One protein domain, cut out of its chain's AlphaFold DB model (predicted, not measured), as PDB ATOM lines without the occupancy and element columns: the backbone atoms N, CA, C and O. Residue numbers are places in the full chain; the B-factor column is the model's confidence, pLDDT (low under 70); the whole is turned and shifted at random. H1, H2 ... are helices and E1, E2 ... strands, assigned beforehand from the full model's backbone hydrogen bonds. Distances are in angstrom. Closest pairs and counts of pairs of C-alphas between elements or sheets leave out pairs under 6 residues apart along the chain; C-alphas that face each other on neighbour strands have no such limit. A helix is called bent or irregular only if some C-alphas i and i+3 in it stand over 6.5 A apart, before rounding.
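AT A GLANCE: This is residues 134 to 238 and 249 to 265 of the 1243 residues of the protein "Hypothetical protein" of Symbiodinium necroappetens (UniProt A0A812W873). A wall of five parallel strands, turning by 70 degrees from edge to edge, runs through the domain, with H1 and H2 over one of its faces and H4 loosely on the other side. H3 is a short helix at the E3 and E4 side, touching H4, and H5, which the model places with low confidence, only grazes the sheet from beside E5. The printed part has 122 residues, with five named helices and five named strands in the order E1 H1 E2 H2 E3 H3 E4 H4 E5 H5, and the class is mixed, helices and strands. The sheet's order is E3 E4 E2 E1 E5. The whole is compact, with a radius of gyration of the C-alphas of 13.8 A, and rounded, spanning 36 by 33 by 31 A.

IN THESE COORDINATES: Find C-alpha 135 at (69.389, 160.639, 159.777); from there strand E1, residues 135 to 140, runs 16.4 A. E2, residues 162 to 169, is the longest strand at 20.6 A and bends by 56 degrees at residue 165. Beyond these look for E4, residues 205 to 208, E3, residues 186 to 188, and E5, residues 227 to 230. Helix H1, residues 147 to 157, and H2, residues 172 to 181, are each 15.3 A long. H2 is neither bent nor irregular, but only just: C-alphas 173 and 176 are 6.3 A apart. H3 is residues 191 to 195, and H4, residues 215 to 222, begins with C-alpha 215 at (76.549, 182.656, 154.902). H5, residues 249 to 263, is the longest helix at 20.9 A and ends at C-alpha 263, (77.980, 175.800, 168.444).

HOW THE PARTS SIT: Start with the inner strands E2 and E1, parallel at 19 degrees, where N 137 and O 163 are 2.8 A apart, within hydrogen-bond range. On the other side of E1, look at the edge strand E5: it is parallel at 20 degrees, with N 229 and O 138 at 2.8 A. E4 is parallel to E2 at 20 degrees, with N 207 and O 167 at 2.8 A, and the edge strand E3 to E4 at 33 degrees, with N 206 and O 186 at 2.8 A. E1, H1, E2 and E3, H3, E4 are strand-helix-strand units, parallel neighbours with a helix between; E2, H2, E3 and E4, H4, E5 are split ones, with other strands between theirs; each of the four crossovers is right-handed. H1 is on the sheet over E1 at a height of 8.8 A, along the strands at 6 degrees on the local plane; its closest C-alphas to E2 are those of His 156 and Ile 162, 5.3 A. H2, on the same face, is over E4 at a height of 9.5 A, with 2 of its C-alphas falling on E3, and runs along E4 at 3 degrees on the local plane. H1 and H2 are apart. H3 and H4 touch, the C-alphas of Phe 191 and Trp 215 being closest at 5.8 A, and both only graze the sheet. H5 only grazes it with residues 254 to 261 and is only just apart from H4, 8.5 A at the closest. Every O i to N i+4 pair is within hydrogen-bond range in H1 and H3; in H2 it is 4 of 6, in H5 9 of 11, and in H4 1 of 4, beside 4 of 5 O i to N i+3 pairs.

THE WHOLE: The two C-alphas farthest apart, those of Glu 200 and Asn 238, are 41.4 A apart. Residues 239 to 248 are not printed, and C-alphas 238 and 249 across the cut are 14.1 A apart. Of the links that are printed whole, none is long. The mean pLDDT of the printed part is 71.3; look for values under 70 in residues 150 to 162, 226 to 238 and 249 to 265, among others.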
ATOM      1  N   SER A 134      64.946 158.854 159.429       60.56
ATOM      2  CA  SER A 134      66.125 159.035 158.572       60.56
ATOM      3  C   SER A 134      67.039 160.128 159.119       60.56
ATOM      4  O   SER A 134      66.599 161.249 159.349       60.56
ATOM      5  N   LEU A 135      68.305 159.778 159.333       67.62
ATOM      6  CA  LEU A 135      69.389 160.639 159.777       67.62
ATOM      7  C   LEU A 135      70.013 161.365 158.591       67.62
ATOM      8  O   LEU A 135      70.533 160.742 157.669       67.62
ATOM      9  N   TYR A 136      70.022 162.685 158.663       74.69
ATOM     10  CA  TYR A 136      70.602 163.548 157.653       74.69
ATOM     11  C   TYR A 136      72.036 163.926 158.013       74.69
ATOM     12  O   TYR A 136      72.317 164.375 159.124       74.69
ATOM     13  N   MET A 137      72.946 163.746 157.060       76.50
ATOM     14  CA  MET A 137      74.372 164.011 157.207       76.50
ATOM     15  C   MET A 137      74.817 165.173 156.318       76.50
ATOM     16  O   MET A 137      74.424 165.242 155.153       76.50
ATOM     17  N   ALA A 138      75.675 166.043 156.845       82.00
ATOM     18  CA  ALA A 138      76.468 166.972 156.051       82.00
ATOM     19  C   ALA A 138      77.893 166.446 155.851       82.00
ATOM     20  O   ALA A 138      78.483 165.916 156.793       82.00
ATOM     21  N   GLU A 139      78.458 166.624 154.657       83.56
ATOM     22  CA  GLU A 139      79.886 166.397 154.399       83.56
ATOM     23  C   GLU A 139      80.599 167.727 154.135       83.56
ATOM     24  O   GLU A 139      80.272 168.427 153.181       83.56
ATOM     25  N   LEU A 140      81.581 168.065 154.965       81.50
ATOM     26  CA  LEU A 140      82.432 169.245 154.807       81.50
ATOM     27  C   LEU A 140      83.789 168.825 154.234       81.50
ATOM     28  O   LEU A 140      84.341 167.803 154.651       81.50
ATOM     29  N   PHE A 141      84.354 169.622 153.326       81.12
ATOM     30  CA  PHE A 141      85.560 169.254 152.567       81.12
ATOM     31  C   PHE A 141      85.327 167.981 151.738       81.12
ATOM     32  O   PHE A 141      86.091 167.013 151.810       81.12
ATOM     33  N   SER A 142      84.198 167.933 151.025       79.00
ATOM     34  CA  SER A 142      83.763 166.731 150.308       79.00
ATOM     35  C   SER A 142      84.674 166.366 149.129       79.00
ATOM     36  O   SER A 142      84.724 165.206 148.708       79.00
ATOM     37  N   GLY A 143      85.387 167.346 148.573       80.62
ATOM     38  CA  GLY A 143      86.088 167.264 147.297       80.62
ATOM     39  C   GLY A 143      85.169 166.822 146.154       80.62
ATOM     40  O   GLY A 143      83.954 166.686 146.308       80.62
ATOM     41  N   GLY A 144      85.755 166.509 144.995       68.31
ATOM     42  CA  GLY A 144      84.999 165.973 143.853       68.31
ATOM     43  C   GLY A 144      84.509 164.526 144.017       68.31
ATOM     44  O   GLY A 144      83.718 164.053 143.207       68.31
ATOM     45  N   PHE A 145      84.985 163.788 145.027       71.31
ATOM     46  CA  PHE A 145      84.624 162.377 145.227       71.31
ATOM     47  C   PHE A 145      83.505 162.168 146.260       71.31
ATOM     48  O   PHE A 145      82.845 161.132 146.179       71.31
ATOM     49  N   ALA A 146      83.315 163.106 147.203       73.38
ATOM     50  CA  ALA A 146      82.352 163.043 148.314       73.38
ATOM     51  C   ALA A 146      82.292 161.659 148.979       73.38
ATOM     52  O   ALA A 146      81.280 160.952 148.977       73.38
ATOM     53  N   GLY A 147      83.446 161.226 149.495       63.09
ATOM     54  CA  GLY A 147      83.628 159.870 150.005       63.09
ATOM     55  C   GLY A 147      82.699 159.535 151.172       63.09
ATOM     56  O   GLY A 147      82.223 158.400 151.257       63.09
ATOM     57  N   TRP A 148      82.399 160.505 152.043       68.56
ATOM     58  CA  TRP A 148      81.464 160.282 153.143       68.56
ATOM     59  C   TRP A 148      80.027 160.239 152.650       68.56
ATOM     60  O   TRP A 148      79.283 159.358 153.078       68.56
ATOM     61  N   ALA A 149      79.638 161.100 151.711       74.56
ATOM     62  CA  ALA A 149      78.315 161.052 151.108       74.56
ATOM     63  C   ALA A 149      78.064 159.716 150.398       74.56
ATOM     64  O   ALA A 149      76.986 159.135 150.536       74.56
ATOM     65  N   GLN A 150      79.078 159.180 149.716       68.00
ATOM     66  CA  GLN A 150      79.019 157.852 149.114       68.00
ATOM     67  C   GLN A 150      78.877 156.754 150.178       68.00
ATOM     68  O   GLN A 150      78.108 155.808 149.994       68.00
ATOM     69  N   ALA A 151      79.583 156.870 151.306       58.44
ATOM     70  CA  ALA A 151      79.440 155.940 152.422       58.44
ATOM     71  C   ALA A 151      78.026 155.995 153.022       58.44
ATOM     72  O   ALA A 151      77.407 154.948 153.203       58.44
ATOM     73  N   ALA A 152      77.477 157.191 153.250       62.75
ATOM     74  CA  ALA A 152      76.100 157.377 153.698       62.75
ATOM     75  C   ALA A 152      75.095 156.758 152.715       62.75
ATOM     76  O   ALA A 152      74.198 156.041 153.145       62.75
ATOM     77  N   TRP A 153      75.292 156.921 151.404       69.44
ATOM     78  CA  TRP A 153      74.458 156.282 150.382       69.44
ATOM     79  C   TRP A 153      74.520 154.743 150.421       69.44
ATOM     80  O   TRP A 153      73.489 154.070 150.319       69.44
ATOM     81  N   VAL A 154      75.707 154.156 150.614       58.19
ATOM     82  CA  VAL A 154      75.861 152.696 150.773       58.19
ATOM     83  C   VAL A 154      75.158 152.207 152.041       58.19
ATOM     84  O   VAL A 154      74.488 151.171 152.005       58.19
ATOM     85  N   LEU A 155      75.279 152.946 153.147       53.59
ATOM     86  CA  LEU A 155      74.596 152.636 154.407       53.59
ATOM     87  C   LEU A 155      73.072 152.723 154.231       53.59
ATOM     88  O   LEU A 155      72.381 151.772 154.603       53.59
ATOM     89  N   HIS A 156      72.578 153.765 153.551       63.28
ATOM     90  CA  HIS A 156      71.176 153.917 153.148       63.28
ATOM     91  C   HIS A 156      70.654 152.698 152.395       63.28
ATOM     92  O   HIS A 156      69.665 152.074 152.777       63.28
ATOM     93  N   THR A 157      71.381 152.305 151.350       60.41
ATOM     94  CA  THR A 157      71.026 151.177 150.480       60.41
ATOM     95  C   THR A 157      71.094 149.837 151.224       60.41
ATOM     96  O   THR A 157      70.411 148.883 150.859       60.41
ATOM     97  N   SER A 158      71.879 149.768 152.300       51.31
ATOM     98  CA  SER A 158      72.011 148.594 153.169       51.31
ATOM     99  C   SER A 158      70.977 148.558 154.304       51.31
ATOM    100  O   SER A 158      71.065 147.698 155.180       51.31
ATOM    101  N   GLY A 159      69.994 149.467 154.298       49.41
ATOM    102  CA  GLY A 159      68.892 149.505 155.263       49.41
ATOM    103  C   GLY A 159      69.170 150.309 156.536       49.41
ATOM    104  O   GLY A 159      68.344 150.289 157.447       49.41
ATOM    105  N   LEU A 160      70.300 151.023 156.616       50.00
ATOM    106  CA  LEU A 160      70.564 151.994 157.681       50.00
ATOM    107  C   LEU A 160      70.077 153.365 157.217       50.00
ATOM    108  O   LEU A 160      70.577 153.844 156.209       50.00
ATOM    109  N   PRO A 161      69.146 154.031 157.911       64.69
ATOM    110  CA  PRO A 161      68.455 155.194 157.372       64.69
ATOM    111  C   PRO A 161      69.312 156.466 157.501       64.69
ATOM    112  O   PRO A 161      68.900 157.421 158.131       64.69
ATOM    113  N   ILE A 162      70.525 156.485 156.951       66.38
ATOM    114  CA  ILE A 162      71.415 157.654 156.915       66.38
ATOM    115  C   ILE A 162      71.437 158.169 155.481       66.38
ATOM    116  O   ILE A 162      71.632 157.381 154.564       66.38
ATOM    117  N   SER A 163      71.229 159.460 155.263       76.12
ATOM    118  CA  SER A 163      71.267 160.081 153.940       76.12
ATOM    119  C   SER A 163      72.016 161.405 153.988       76.12
ATOM    120  O   SER A 163      71.984 162.134 154.978       76.12
ATOM    121  N   THR A 164      72.720 161.731 152.913       83.75
ATOM    122  CA  THR A 164      73.410 163.018 152.803       83.75
ATOM    123  C   THR A 164      72.402 164.106 152.468       83.75
ATOM    124  O   THR A 164      71.670 163.989 151.488       83.75
ATOM    125  N   ARG A 165      72.364 165.167 153.274       84.81
ATOM    126  CA  ARG A 165      71.490 166.329 153.079       84.81
ATOM    127  C   ARG A 165      72.174 167.407 152.261       84.81
ATOM    128  O   ARG A 165      71.575 167.963 151.348       84.81
ATOM    129  N   TRP A 166      73.427 167.690 152.584       90.06
ATOM    130  CA  TRP A 166      74.225 168.644 151.840       90.06
ATOM    131  C   TRP A 166      75.713 168.336 151.959       90.06
ATOM    132  O   TRP A 166      76.168 167.686 152.897       90.06
ATOM    133  N   THR A 167      76.467 168.772 150.964       91.19
ATOM    134  CA  THR A 167      77.930 168.684 150.936       91.19
ATOM    135  C   THR A 167      78.500 170.084 150.773       91.19
ATOM    136  O   THR A 167      77.787 170.970 150.306       91.19
ATOM    137  N   MET A 168      79.750 170.306 151.161       90.00
ATOM    138  CA  MET A 168      80.394 171.604 151.016       90.00
ATOM    139  C   MET A 168      81.869 171.449 150.667       90.00
ATOM    140  O   MET A 168      82.602 170.713 151.334       90.00
ATOM    141  N   ASP A 169      82.301 172.192 149.657       90.19
ATOM    142  CA  ASP A 169      83.703 172.356 149.291       90.19
ATOM    143  C   ASP A 169      83.919 173.738 148.655       90.19
ATOM    144  O   ASP A 169      82.957 174.442 148.363       90.19
ATOM    145  N   VAL A 170      85.174 174.134 148.473       86.62
ATOM    146  CA  VAL A 170      85.563 175.374 147.783       86.62
ATOM    147  C   VAL A 170      85.998 175.109 146.334       86.62
ATOM    148  O   VAL A 170      86.174 176.045 145.559       86.62
ATOM    149  N   ASP A 171      86.220 173.842 145.965       83.31
ATOM    150  CA  ASP A 171      86.715 173.450 144.644       83.31
ATOM    151  C   ASP A 171      85.601 173.358 143.582       83.31
ATOM    152  O   ASP A 171      84.805 172.413 143.558       83.31
ATOM    153  N   ASP A 172      85.602 174.315 142.648       79.81
ATOM    154  CA  ASP A 172      84.703 174.362 141.487       79.81
ATOM    155  C   ASP A 172      84.809 173.112 140.595       79.81
ATOM    156  O   ASP A 172      83.800 172.639 140.059       79.81
ATOM    157  N   ASP A 173      86.014 172.546 140.441       78.38
ATOM    158  CA  ASP A 173      86.246 171.391 139.564       78.38
ATOM    159  C   ASP A 173      85.559 170.125 140.114       78.38
ATOM    160  O   ASP A 173      85.159 169.230 139.356       78.38
ATOM    161  N   GLY A 174      85.346 170.071 141.434       78.38
ATOM    162  CA  GLY A 174      84.641 168.991 142.116       78.38
ATOM    163  C   GLY A 174      83.152 168.911 141.769       78.38
ATOM    164  O   GLY A 174      82.574 167.823 141.785       78.38
ATOM    165  N   ILE A 175      82.529 170.022 141.366       83.75
ATOM    166  CA  ILE A 175      81.083 170.104 141.106       83.75
ATOM    167  C   ILE A 175      80.662 169.185 139.961       83.75
ATOM    168  O   ILE A 175      79.670 168.465 140.077       83.75
ATOM    169  N   ALA A 176      81.426 169.167 138.866       81.44
ATOM    170  CA  ALA A 176      81.114 168.331 137.707       81.44
ATOM    171  C   ALA A 176      81.134 166.834 138.061       81.44
ATOM    172  O   ALA A 176      80.350 166.048 137.527       81.44
ATOM    173  N   MET A 177      82.010 166.437 138.990       81.69
ATOM    174  CA  MET A 177      82.087 165.064 139.484       81.69
ATOM    175  C   MET A 177      80.907 164.726 140.400       81.69
ATOM    176  O   MET A 177      80.302 163.665 140.243       81.69
ATOM    177  N   LEU A 178      80.529 165.640 141.294       81.50
ATOM    178  CA  LEU A 178      79.374 165.459 142.176       81.50
ATOM    179  C   LEU A 178      78.054 165.425 141.391       81.50
ATOM    180  O   LEU A 178      77.201 164.587 141.669       81.50
ATOM    181  N   GLN A 179      77.906 166.248 140.349       83.62
ATOM    182  CA  GLN A 179      76.754 166.209 139.438       83.62
ATOM    183  C   GLN A 179      76.716 164.930 138.589       83.62
ATOM    184  O   GLN A 179      75.641 164.446 138.247       83.62
ATOM    185  N   ALA A 180      77.869 164.333 138.270       78.69
ATOM    186  CA  ALA A 180      77.904 163.026 137.616       78.69
ATOM    187  C   ALA A 180      77.426 161.893 138.546       78.69
ATOM    188  O   ALA A 180      76.854 160.911 138.068       78.69
ATOM    189  N   GLN A 181      77.648 162.021 139.859       73.81
ATOM    190  CA  GLN A 181      77.167 161.073 140.871       73.81
ATOM    191  C   GLN A 181      75.689 161.296 141.216       73.81
ATOM    192  O   GLN A 181      74.929 160.339 141.361       73.81
ATOM    193  N   VAL A 182      75.277 162.560 141.318       78.38
ATOM    194  CA  VAL A 182      73.917 162.982 141.645       78.38
ATOM    195  C   VAL A 182      73.438 163.956 140.558       78.38
ATOM    196  O   VAL A 182      73.642 165.162 140.675       78.38
ATOM    197  N   PRO A 183      72.780 163.459 139.490       74.75
ATOM    198  CA  PRO A 183      72.411 164.266 138.319       74.75
ATOM    199  C   PRO A 183      71.539 165.498 138.601       74.75
ATOM    200  O   PRO A 183      71.566 166.448 137.825       74.75
ATOM    201  N   ASN A 184      70.792 165.491 139.710       75.25
ATOM    202  CA  ASN A 184      69.929 166.597 140.142       75.25
ATOM    203  C   ASN A 184      70.542 167.414 141.298       75.25
ATOM    204  O   ASN A 184      69.822 168.114 142.001       75.25
ATOM    205  N   LEU A 185      71.854 167.309 141.541       82.81
ATOM    206  CA  LEU A 185      72.526 168.029 142.623       82.81
ATOM    207  C   LEU A 185      72.428 169.541 142.409       82.81
ATOM    208  O   LEU A 185      73.015 170.096 141.474       82.81
ATOM    209  N   ARG A 186      71.713 170.213 143.311       85.00
ATOM    210  CA  ARG A 186      71.599 171.669 143.296       85.00
ATOM    211  C   ARG A 186      72.871 172.293 143.859       85.00
ATOM    212  O   ARG A 186      73.268 171.974 144.977       85.00
ATOM    213  N   VAL A 187      73.492 173.183 143.092       89.62
ATOM    214  CA  VAL A 187      74.695 173.913 143.510       89.62
ATOM    215  C   VAL A 187      74.279 175.266 144.073       89.62
ATOM    216  O   VAL A 187      73.520 175.994 143.436       89.62
ATOM    217  N   VAL A 188      74.770 175.582 145.264       89.75
ATOM    218  CA  VAL A 188      74.515 176.827 145.987       89.75
ATOM    219  C   VAL A 188      75.843 177.563 146.118       89.75
ATOM    220  O   VAL A 188      76.761 177.035 146.742       89.75
ATOM    221  N   GLN A 189      75.961 178.749 145.517       89.44
ATOM    222  CA  GLN A 189      77.217 179.521 145.493       89.44
ATOM    223  C   GLN A 189      77.111 180.852 146.245       89.44
ATOM    224  O   GLN A 189      78.115 181.513 146.509       89.44
ATOM    225  N   SER A 190      75.893 181.257 146.600       85.50
ATOM    226  CA  SER A 190      75.612 182.501 147.301       85.50
ATOM    227  C   SER A 190      74.500 182.328 148.334       85.50
ATOM    228  O   SER A 190      73.769 181.337 148.339       85.50
ATOM    229  N   PHE A 191      74.358 183.321 149.212       77.62
ATOM    230  CA  PHE A 191      73.264 183.359 150.179       77.62
ATOM    231  C   PHE A 191      71.887 183.424 149.495       77.62
ATOM    232  O   PHE A 191      70.982 182.705 149.904       77.62
ATOM    233  N   ASP A 192      71.754 184.194 148.412       83.06
ATOM    234  CA  ASP A 192      70.508 184.285 147.639       83.06
ATOM    235  C   ASP A 192      70.144 182.927 147.005       83.06
ATOM    236  O   ASP A 192      68.975 182.533 146.991       83.06
ATOM    237  N   ASP A 193      71.143 182.168 146.532       85.62
ATOM    238  CA  ASP A 193      70.926 180.809 146.019       85.62
ATOM    239  C   ASP A 193      70.417 179.868 147.111       85.62
ATOM    240  O   ASP A 193      69.590 179.002 146.812       85.62
ATOM    241  N   LEU A 194      70.916 180.043 148.346       81.19
ATOM    242  CA  LEU A 194      70.550 179.260 149.526       81.19
ATOM    243  C   LEU A 194      69.127 179.586 149.993       81.19
ATOM    244  O   LEU A 194      68.361 178.664 150.257       81.19
ATOM    245  N   GLU A 195      68.750 180.868 150.042       79.38
ATOM    246  CA  GLU A 195      67.376 181.298 150.350       79.38
ATOM    247  C   GLU A 195      66.372 180.833 149.288       79.38
ATOM    248  O   GLU A 195      65.213 180.553 149.594       79.38
ATOM    249  N   ALA A 196      66.810 180.702 148.035       81.38
ATOM    250  CA  ALA A 196      65.993 180.145 146.967       81.38
ATOM    251  C   ALA A 196      65.848 178.611 147.048       81.38
ATOM    252  O   ALA A 196      65.140 178.029 146.211       81.38
ATOM    253  N   VAL A 197      66.552 177.919 147.958       80.50
ATOM    254  CA  VAL A 197      66.369 176.478 148.182       80.50
ATOM    255  C   VAL A 197      65.198 176.244 149.121       80.50
ATOM    256  O   VAL A 197      65.158 176.762 150.232       80.50
ATOM    257  N   ASP A 198      64.246 175.430 148.673       76.06
ATOM    258  CA  ASP A 198      63.133 175.006 149.511       76.06
ATOM    259  C   ASP A 198      63.649 174.108 150.647       76.06
ATOM    260  O   ASP A 198      64.196 173.032 150.392       76.06
ATOM    261  N   ALA A 199      63.456 174.550 151.892       62.00
ATOM    262  CA  ALA A 199      63.884 173.855 153.106       62.00
ATOM    263  C   ALA A 199      63.317 172.423 153.216       62.00
ATOM    264  O   ALA A 199      63.940 171.546 153.829       62.00
ATOM    265  N   GLU A 200      62.160 172.161 152.591       60.06
ATOM    266  CA  GLU A 200      61.514 170.843 152.566       60.06
ATOM    267  C   GLU A 200      61.944 169.957 151.383       60.06
ATOM    268  O   GLU A 200      61.599 168.772 151.344       60.06
ATOM    269  N   ALA A 201      62.735 170.467 150.431       65.06
ATOM    270  CA  ALA A 201      63.180 169.677 149.285       65.06
ATOM    271  C   ALA A 201      64.019 168.481 149.749       65.06
ATOM    272  O   ALA A 201      64.998 168.646 150.471       65.06
ATOM    273  N   ALA A 202      63.664 167.260 149.342       61.47
ATOM    274  CA  ALA A 202      64.373 166.036 149.738       61.47
ATOM    275  C   ALA A 202      65.722 165.839 149.014       61.47
ATOM    276  O   ALA A 202      66.497 164.957 149.384       61.47
ATOM    277  N   GLU A 203      65.994 166.635 147.982       72.88
ATOM    278  CA  GLU A 203      67.178 166.495 147.136       72.88
ATOM    279  C   GLU A 203      68.440 167.021 147.842       72.88
ATOM    280  O   GLU A 203      68.383 168.051 148.519       72.88
ATOM    281  N   PRO A 204      69.586 166.330 147.712       79.31
ATOM    282  CA  PRO A 204      70.840 166.803 148.276       79.31
ATOM    283  C   PRO A 204      71.331 168.046 147.526       79.31
ATOM    284  O   PRO A 204      71.195 168.144 146.303       79.31
ATOM    285  N   MET A 205      71.948 168.975 148.251       89.69
ATOM    286  CA  MET A 205      72.606 170.145 147.660       89.69
ATOM    287  C   MET A 205      74.119 170.122 147.878       89.69
ATOM    288  O   MET A 205      74.628 169.493 148.807       89.69
ATOM    289  N   HIS A 206      74.843 170.843 147.032       92.62
ATOM    290  CA  HIS A 206      76.256 171.125 147.217       92.62
ATOM    291  C   HIS A 206      76.461 172.622 147.405       92.62
ATOM    292  O   HIS A 206      76.070 173.426 146.561       92.62
ATOM    293  N   VAL A 207      77.067 172.978 148.525       92.25
ATOM    294  CA  VAL A 207      77.396 174.344 148.891       92.25
ATOM    295  C   VAL A 207      78.832 174.596 148.471       92.25
ATOM    296  O   VAL A 207      79.766 174.118 149.109       92.25
ATOM    297  N   ASN A 208      78.998 175.335 147.385       92.25
ATOM    298  CA  ASN A 208      80.312 175.748 146.935       92.25
ATOM    299  C   ASN A 208      80.654 177.080 147.604       92.25
ATOM    300  O   ASN A 208      80.146 178.140 147.228       92.25
ATOM    301  N   ALA A 209      81.447 176.998 148.663       85.50
ATOM    302  CA  ALA A 209      81.796 178.134 149.490       85.50
ATOM    303  C   ALA A 209      83.154 177.910 150.143       85.50
ATOM    304  O   ALA A 209      83.488 176.803 150.568       85.50
ATOM    305  N   ASP A 210      83.905 178.995 150.327       81.94
ATOM    306  CA  ASP A 210      85.026 178.960 151.255       81.94
ATOM    307  C   ASP A 210      84.477 178.648 152.655       81.94
ATOM    308  O   ASP A 210      83.602 179.352 153.173       81.94
ATOM    309  N   PHE A 211      85.012 177.601 153.287       80.06
ATOM    310  CA  PHE A 211      84.673 177.231 154.661       80.06
ATOM    311  C   PHE A 211      84.812 178.419 155.621       80.06
ATOM    312  O   PHE A 211      84.120 178.488 156.642       80.06
ATOM    313  N   ASN A 212      85.681 179.380 155.277       71.62
ATOM    314  CA  ASN A 212      85.904 180.576 156.055       71.62
ATOM    315  C   ASN A 212      84.780 181.618 155.985       71.62
ATOM    316  O   ASN A 212      84.683 182.481 156.870       71.62
ATOM    317  N   TRP A 213      83.887 181.519 155.006       77.25
ATOM    318  CA  TRP A 213      82.696 182.355 154.909       77.25
ATOM    319  C   TRP A 213      81.630 181.913 155.911       77.25
ATOM    320  O   TRP A 213      81.751 180.878 156.560       77.25
ATOM    321  N   GLN A 214      80.615 182.747 156.120       63.25
ATOM    322  CA  GLN A 214      79.621 182.521 157.178       63.25
ATOM    323  C   GLN A 214      78.210 182.303 156.658       63.25
ATOM    324  O   GLN A 214      77.397 181.730 157.374       63.25
ATOM    325  N   TRP A 215      77.905 182.747 155.439       76.94
ATOM    326  CA  TRP A 215      76.549 182.656 154.902       76.94
ATOM    327  C   TRP A 215      76.070 181.201 154.799       76.94
ATOM    328  O   TRP A 215      74.900 180.928 155.043       76.94
ATOM    329  N   TRP A 216      76.976 180.254 154.531       80.62
ATOM    330  CA  TRP A 216      76.648 178.833 154.441       80.62
ATOM    331  C   TRP A 216      76.262 178.211 155.790       80.62
ATOM    332  O   TRP A 216      75.597 177.183 155.811       80.62
ATOM    333  N   LEU A 217      76.602 178.832 156.930       70.44
ATOM    334  CA  LEU A 217      76.156 178.355 158.250       70.44
ATOM    335  C   LEU A 217      74.626 178.356 158.363       70.44
ATOM    336  O   LEU A 217      74.059 177.600 159.149       70.44
ATOM    337  N   HIS A 218      73.948 179.150 157.529       70.56
ATOM    338  CA  HIS A 218      72.497 179.150 157.403       70.56
ATOM    339  C   HIS A 218      71.931 177.793 156.937       70.56
ATOM    340  O   HIS A 218      70.765 177.499 157.202       70.56
ATOM    341  N   CYS A 219      72.751 176.920 156.340       76.75
ATOM    342  CA  CYS A 219      72.385 175.535 156.046       76.75
ATOM    343  C   CYS A 219      72.015 174.753 157.312       76.75
ATOM    344  O   CYS A 219      71.102 173.942 157.260       76.75
ATOM    345  N   PHE A 220      72.647 175.008 158.465       71.00
ATOM    346  CA  PHE A 220      72.275 174.324 159.712       71.00
ATOM    347  C   PHE A 220      70.880 174.717 160.213       71.00
ATOM    348  O   PHE A 220      70.213 173.905 160.849       71.00
ATOM    349  N   ALA A 221      70.428 175.933 159.894       65.38
ATOM    350  CA  ALA A 221      69.104 176.426 160.259       65.38
ATOM    351  C   ALA A 221      68.020 176.005 159.250       65.38
ATOM    352  O   ALA A 221      66.928 175.606 159.646       65.38
ATOM    353  N   THR A 222      68.316 176.074 157.950       68.50
ATOM    354  CA  THR A 222      67.344 175.803 156.870       68.50
ATOM    355  C   THR A 222      67.310 174.342 156.430       68.50
ATOM    356  O   THR A 222      66.270 173.846 156.014       68.50
ATOM    357  N   HIS A 223      68.431 173.635 156.552       77.69
ATOM    358  CA  HIS A 223      68.623 172.256 156.107       77.69
ATOM    359  C   HIS A 223      69.338 171.448 157.208       77.69
ATOM    360  O   HIS A 223      70.484 171.016 157.032       77.69
ATOM    361  N   PRO A 224      68.685 171.256 158.369       73.31
ATOM    362  CA  PRO A 224      69.321 170.718 159.565       73.31
ATOM    363  C   PRO A 224      69.832 169.289 159.361       73.31
ATOM    364  O   PRO A 224      69.169 168.444 158.756       73.31
ATOM    365  N   VAL A 225      71.001 169.008 159.932       71.62
ATOM    366  CA  VAL A 225      71.662 167.696 159.893       71.62
ATOM    367  C   VAL A 225      71.923 167.185 161.302       71.62
ATOM    368  O   VAL A 225      72.079 167.960 162.241       71.62
ATOM    369  N   GLN A 226      71.944 165.865 161.452       69.56
ATOM    370  CA  GLN A 226      72.210 165.175 162.716       69.56
ATOM    371  C   GLN A 226      73.636 164.622 162.777       69.56
ATOM    372  O   GLN A 226      74.090 164.222 163.844       69.56
ATOM    373  N   ILE A 227      74.328 164.571 161.636       65.12
ATOM    374  CA  ILE A 227      75.695 164.067 161.518       65.12
ATOM    375  C   ILE A 227      76.493 165.051 160.666       65.12
ATOM    376  O   ILE A 227      76.041 165.444 159.592       65.12
ATOM    377  N   VAL A 228      77.694 165.409 161.111       69.25
ATOM    378  CA  VAL A 228      78.680 166.102 160.274       69.25
ATOM    379  C   VAL A 228      79.876 165.176 160.078       69.25
ATOM    380  O   VAL A 228      80.539 164.779 161.036       69.25
ATOM    381  N   ALA A 229      80.145 164.837 158.822       68.00
ATOM    382  CA  ALA A 229      81.375 164.190 158.389       68.00
ATOM    383  C   ALA A 229      82.288 165.246 157.759       68.00
ATOM    384  O   ALA A 229      81.814 166.133 157.053       68.00
ATOM    385  N   ALA A 230      83.593 165.186 158.016       69.06
ATOM    386  CA  ALA A 230      84.514 166.192 157.501       69.06
ATOM    387  C   ALA A 230      85.905 165.622 157.219       69.06
ATOM    388  O   ALA A 230      86.424 164.829 158.008       69.06
ATOM    389  N   SER A 231      86.522 166.077 156.128       68.44
ATOM    390  CA  SER A 231      87.881 165.688 155.717       68.44
ATOM    391  C   SER A 231      88.778 166.916 155.501       68.44
ATOM    392  O   SER A 231      89.143 167.208 154.363       68.44
ATOM    393  N   PRO A 232      89.129 167.674 156.558       67.19
ATOM    394  CA  PRO A 232      89.916 168.895 156.400       67.19
ATOM    395  C   PRO A 232      91.296 168.615 155.771       67.19
ATOM    396  O   PRO A 232      91.814 167.497 155.899       67.19
ATOM    397  N   PRO A 233      91.922 169.616 155.120       65.31
ATOM    398  CA  PRO A 233      93.209 169.448 154.447       65.31
ATOM    399  C   PRO A 233      94.279 168.844 155.372       65.31
ATOM    400  O   PRO A 233      94.473 169.269 156.513       65.31
ATOM    401  N   SER A 234      94.986 167.823 154.880       58.06
ATOM    402  CA  SER A 234      95.963 167.053 155.667       58.06
ATOM    403  C   SER A 234      97.401 167.581 155.561       58.06
ATOM    404  O   SER A 234      98.275 167.146 156.312       58.06
ATOM    405  N   GLN A 235      97.646 168.541 154.663       58.41
ATOM    406  CA  GLN A 235      98.937 169.183 154.400       58.41
ATOM    407  C   GLN A 235      99.635 169.709 155.673       58.41
ATOM    408  O   GLN A 235     100.830 169.444 155.823       58.41
ATOM    409  N   PRO A 236      98.937 170.324 156.656       53.56
ATOM    410  CA  PRO A 236      99.543 170.757 157.923       53.56
ATOM    411  C   PRO A 236     100.161 169.643 158.765       53.56
ATOM    412  O   PRO A 236     100.968 169.919 159.653       53.56
ATOM    413  N   TRP A 237      99.760 168.399 158.509       53.47
ATOM    414  CA  TRP A 237     100.093 167.213 159.293       53.47
ATOM    415  C   TRP A 237     101.072 166.283 158.563       53.47
ATOM    416  O   TRP A 237     101.442 165.234 159.091       53.47
ATOM    417  N   ASN A 238     101.499 166.645 157.347       50.00
ATOM    418  CA  ASN A 238     102.386 165.832 156.523       50.00
ATOM    419  C   ASN A 238     103.868 166.157 156.793       50.00
ATOM    420  O   ASN A 238     104.292 167.306 156.705       50.00
ATOM    421  N   PRO A 249      97.268 177.881 158.389       57.81
ATOM    422  CA  PRO A 249      95.914 178.288 157.996       57.81
ATOM    423  C   PRO A 249      94.976 177.092 157.757       57.81
ATOM    424  O   PRO A 249      93.879 177.040 158.305       57.81
ATOM    425  N   ASP A 250      95.467 176.069 157.057       59.16
ATOM    426  CA  ASP A 250      94.743 174.821 156.787       59.16
ATOM    427  C   ASP A 250      94.485 173.988 158.062       59.16
ATOM    428  O   ASP A 250      93.492 173.272 158.167       59.16
ATOM    429  N   GLY A 251      95.357 174.090 159.074       54.31
ATOM    430  CA  GLY A 251      95.199 173.406 160.361       54.31
ATOM    431  C   GLY A 251      94.201 174.101 161.286       54.31
ATOM    432  O   GLY A 251      93.514 173.438 162.062       54.31
ATOM    433  N   GLN A 252      94.055 175.424 161.163       53.84
ATOM    434  CA  GLN A 252      93.034 176.208 161.868       53.84
ATOM    435  C   GLN A 252      91.614 175.892 161.376       53.84
ATOM    436  O   GLN A 252      90.657 176.040 162.138       53.84
ATOM    437  N   MET A 253      91.464 175.369 160.152       59.34
ATOM    438  CA  MET A 253      90.173 174.886 159.647       59.34
ATOM    439  C   MET A 253      89.611 173.743 160.511       59.34
ATOM    440  O   MET A 253      88.398 173.657 160.690       59.34
ATOM    441  N   LEU A 254      90.470 172.912 161.121       54.75
ATOM    442  CA  LEU A 254      90.045 171.858 162.050       54.75
ATOM    443  C   LEU A 254      89.481 172.430 163.365       54.75
ATOM    444  O   LEU A 254      88.504 171.900 163.891       54.75
ATOM    445  N   LEU A 255      90.064 173.517 163.883       53.12
ATOM    446  CA  LEU A 255      89.556 174.197 165.084       53.12
ATOM    447  C   LEU A 255      88.210 174.862 164.807       53.12
ATOM    448  O   LEU A 255      87.263 174.677 165.563       53.12
ATOM    449  N   ARG A 256      88.091 175.537 163.662       55.81
ATOM    450  CA  ARG A 256      86.830 176.133 163.217       55.81
ATOM    451  C   ARG A 256      85.729 175.087 163.013       55.81
ATOM    452  O   ARG A 256      84.577 175.343 163.343       55.81
ATOM    453  N   LEU A 257      86.069 173.906 162.496       58.09
ATOM    454  CA  LEU A 257      85.138 172.779 162.403       58.09
ATOM    455  C   LEU A 257      84.640 172.337 163.784       58.09
ATOM    456  O   LEU A 257      83.441 172.125 163.951       58.09
ATOM    457  N   ALA A 258      85.539 172.224 164.765       52.72
ATOM    458  CA  ALA A 258      85.175 171.888 166.138       52.72
ATOM    459  C   ALA A 258      84.293 172.973 166.786       52.72
ATOM    460  O   ALA A 258      83.321 172.635 167.459       52.72
ATOM    461  N   ASP A 259      84.573 174.254 166.523       52.41
ATOM    462  CA  ASP A 259      83.768 175.383 167.002       52.41
ATOM    463  C   ASP A 259      82.356 175.379 166.403       52.41
ATOM    464  O   ASP A 259      81.378 175.561 167.125       52.41
ATOM    465  N   ILE A 260      82.229 175.136 165.095       53.25
ATOM    466  CA  ILE A 260      80.931 175.054 164.409       53.25
ATOM    467  C   ILE A 260      80.142 173.845 164.923       53.25
ATOM    468  O   ILE A 260      78.977 173.983 165.287       53.25
ATOM    469  N   ALA A 261      80.772 172.672 165.028       54.78
ATOM    470  CA  ALA A 261      80.124 171.478 165.568       54.78
ATOM    471  C   ALA A 261      79.674 171.671 167.026       54.78
ATOM    472  O   ALA A 261      78.577 171.255 167.394       54.78
ATOM    473  N   GLY A 262      80.490 172.352 167.840       49.41
ATOM    474  CA  GLY A 262      80.154 172.709 169.216       49.41
ATOM    475  C   GLY A 262      79.021 173.733 169.318       49.41
ATOM    476  O   GLY A 262      78.151 173.581 170.169       49.41
ATOM    477  N   ALA A 263      78.996 174.744 168.445       48.19
ATOM    478  CA  ALA A 263      77.980 175.800 168.444       48.19
ATOM    479  C   ALA A 263      76.590 175.315 168.001       48.19
ATOM    480  O   ALA A 263      75.589 175.848 168.472       48.19
ATOM    481  N   PHE A 264      76.526 174.310 167.121       49.91
ATOM    482  CA  PHE A 264      75.272 173.707 166.652       49.91
ATOM    483  C   PHE A 264      74.933 172.373 167.350       49.91
ATOM    484  O   PHE A 264      73.959 171.723 166.979       49.91
ATOM    485  N   GLU A 265      75.720 171.969 168.356       50.53
ATOM    486  CA  GLU A 265      75.548 170.734 169.144       50.53
ATOM    487  C   GLU A 265      75.515 169.434 168.302       50.53
ATOM    488  O   GLU A 265      74.825 168.466 168.638       50.53
TER     489      GLU A 265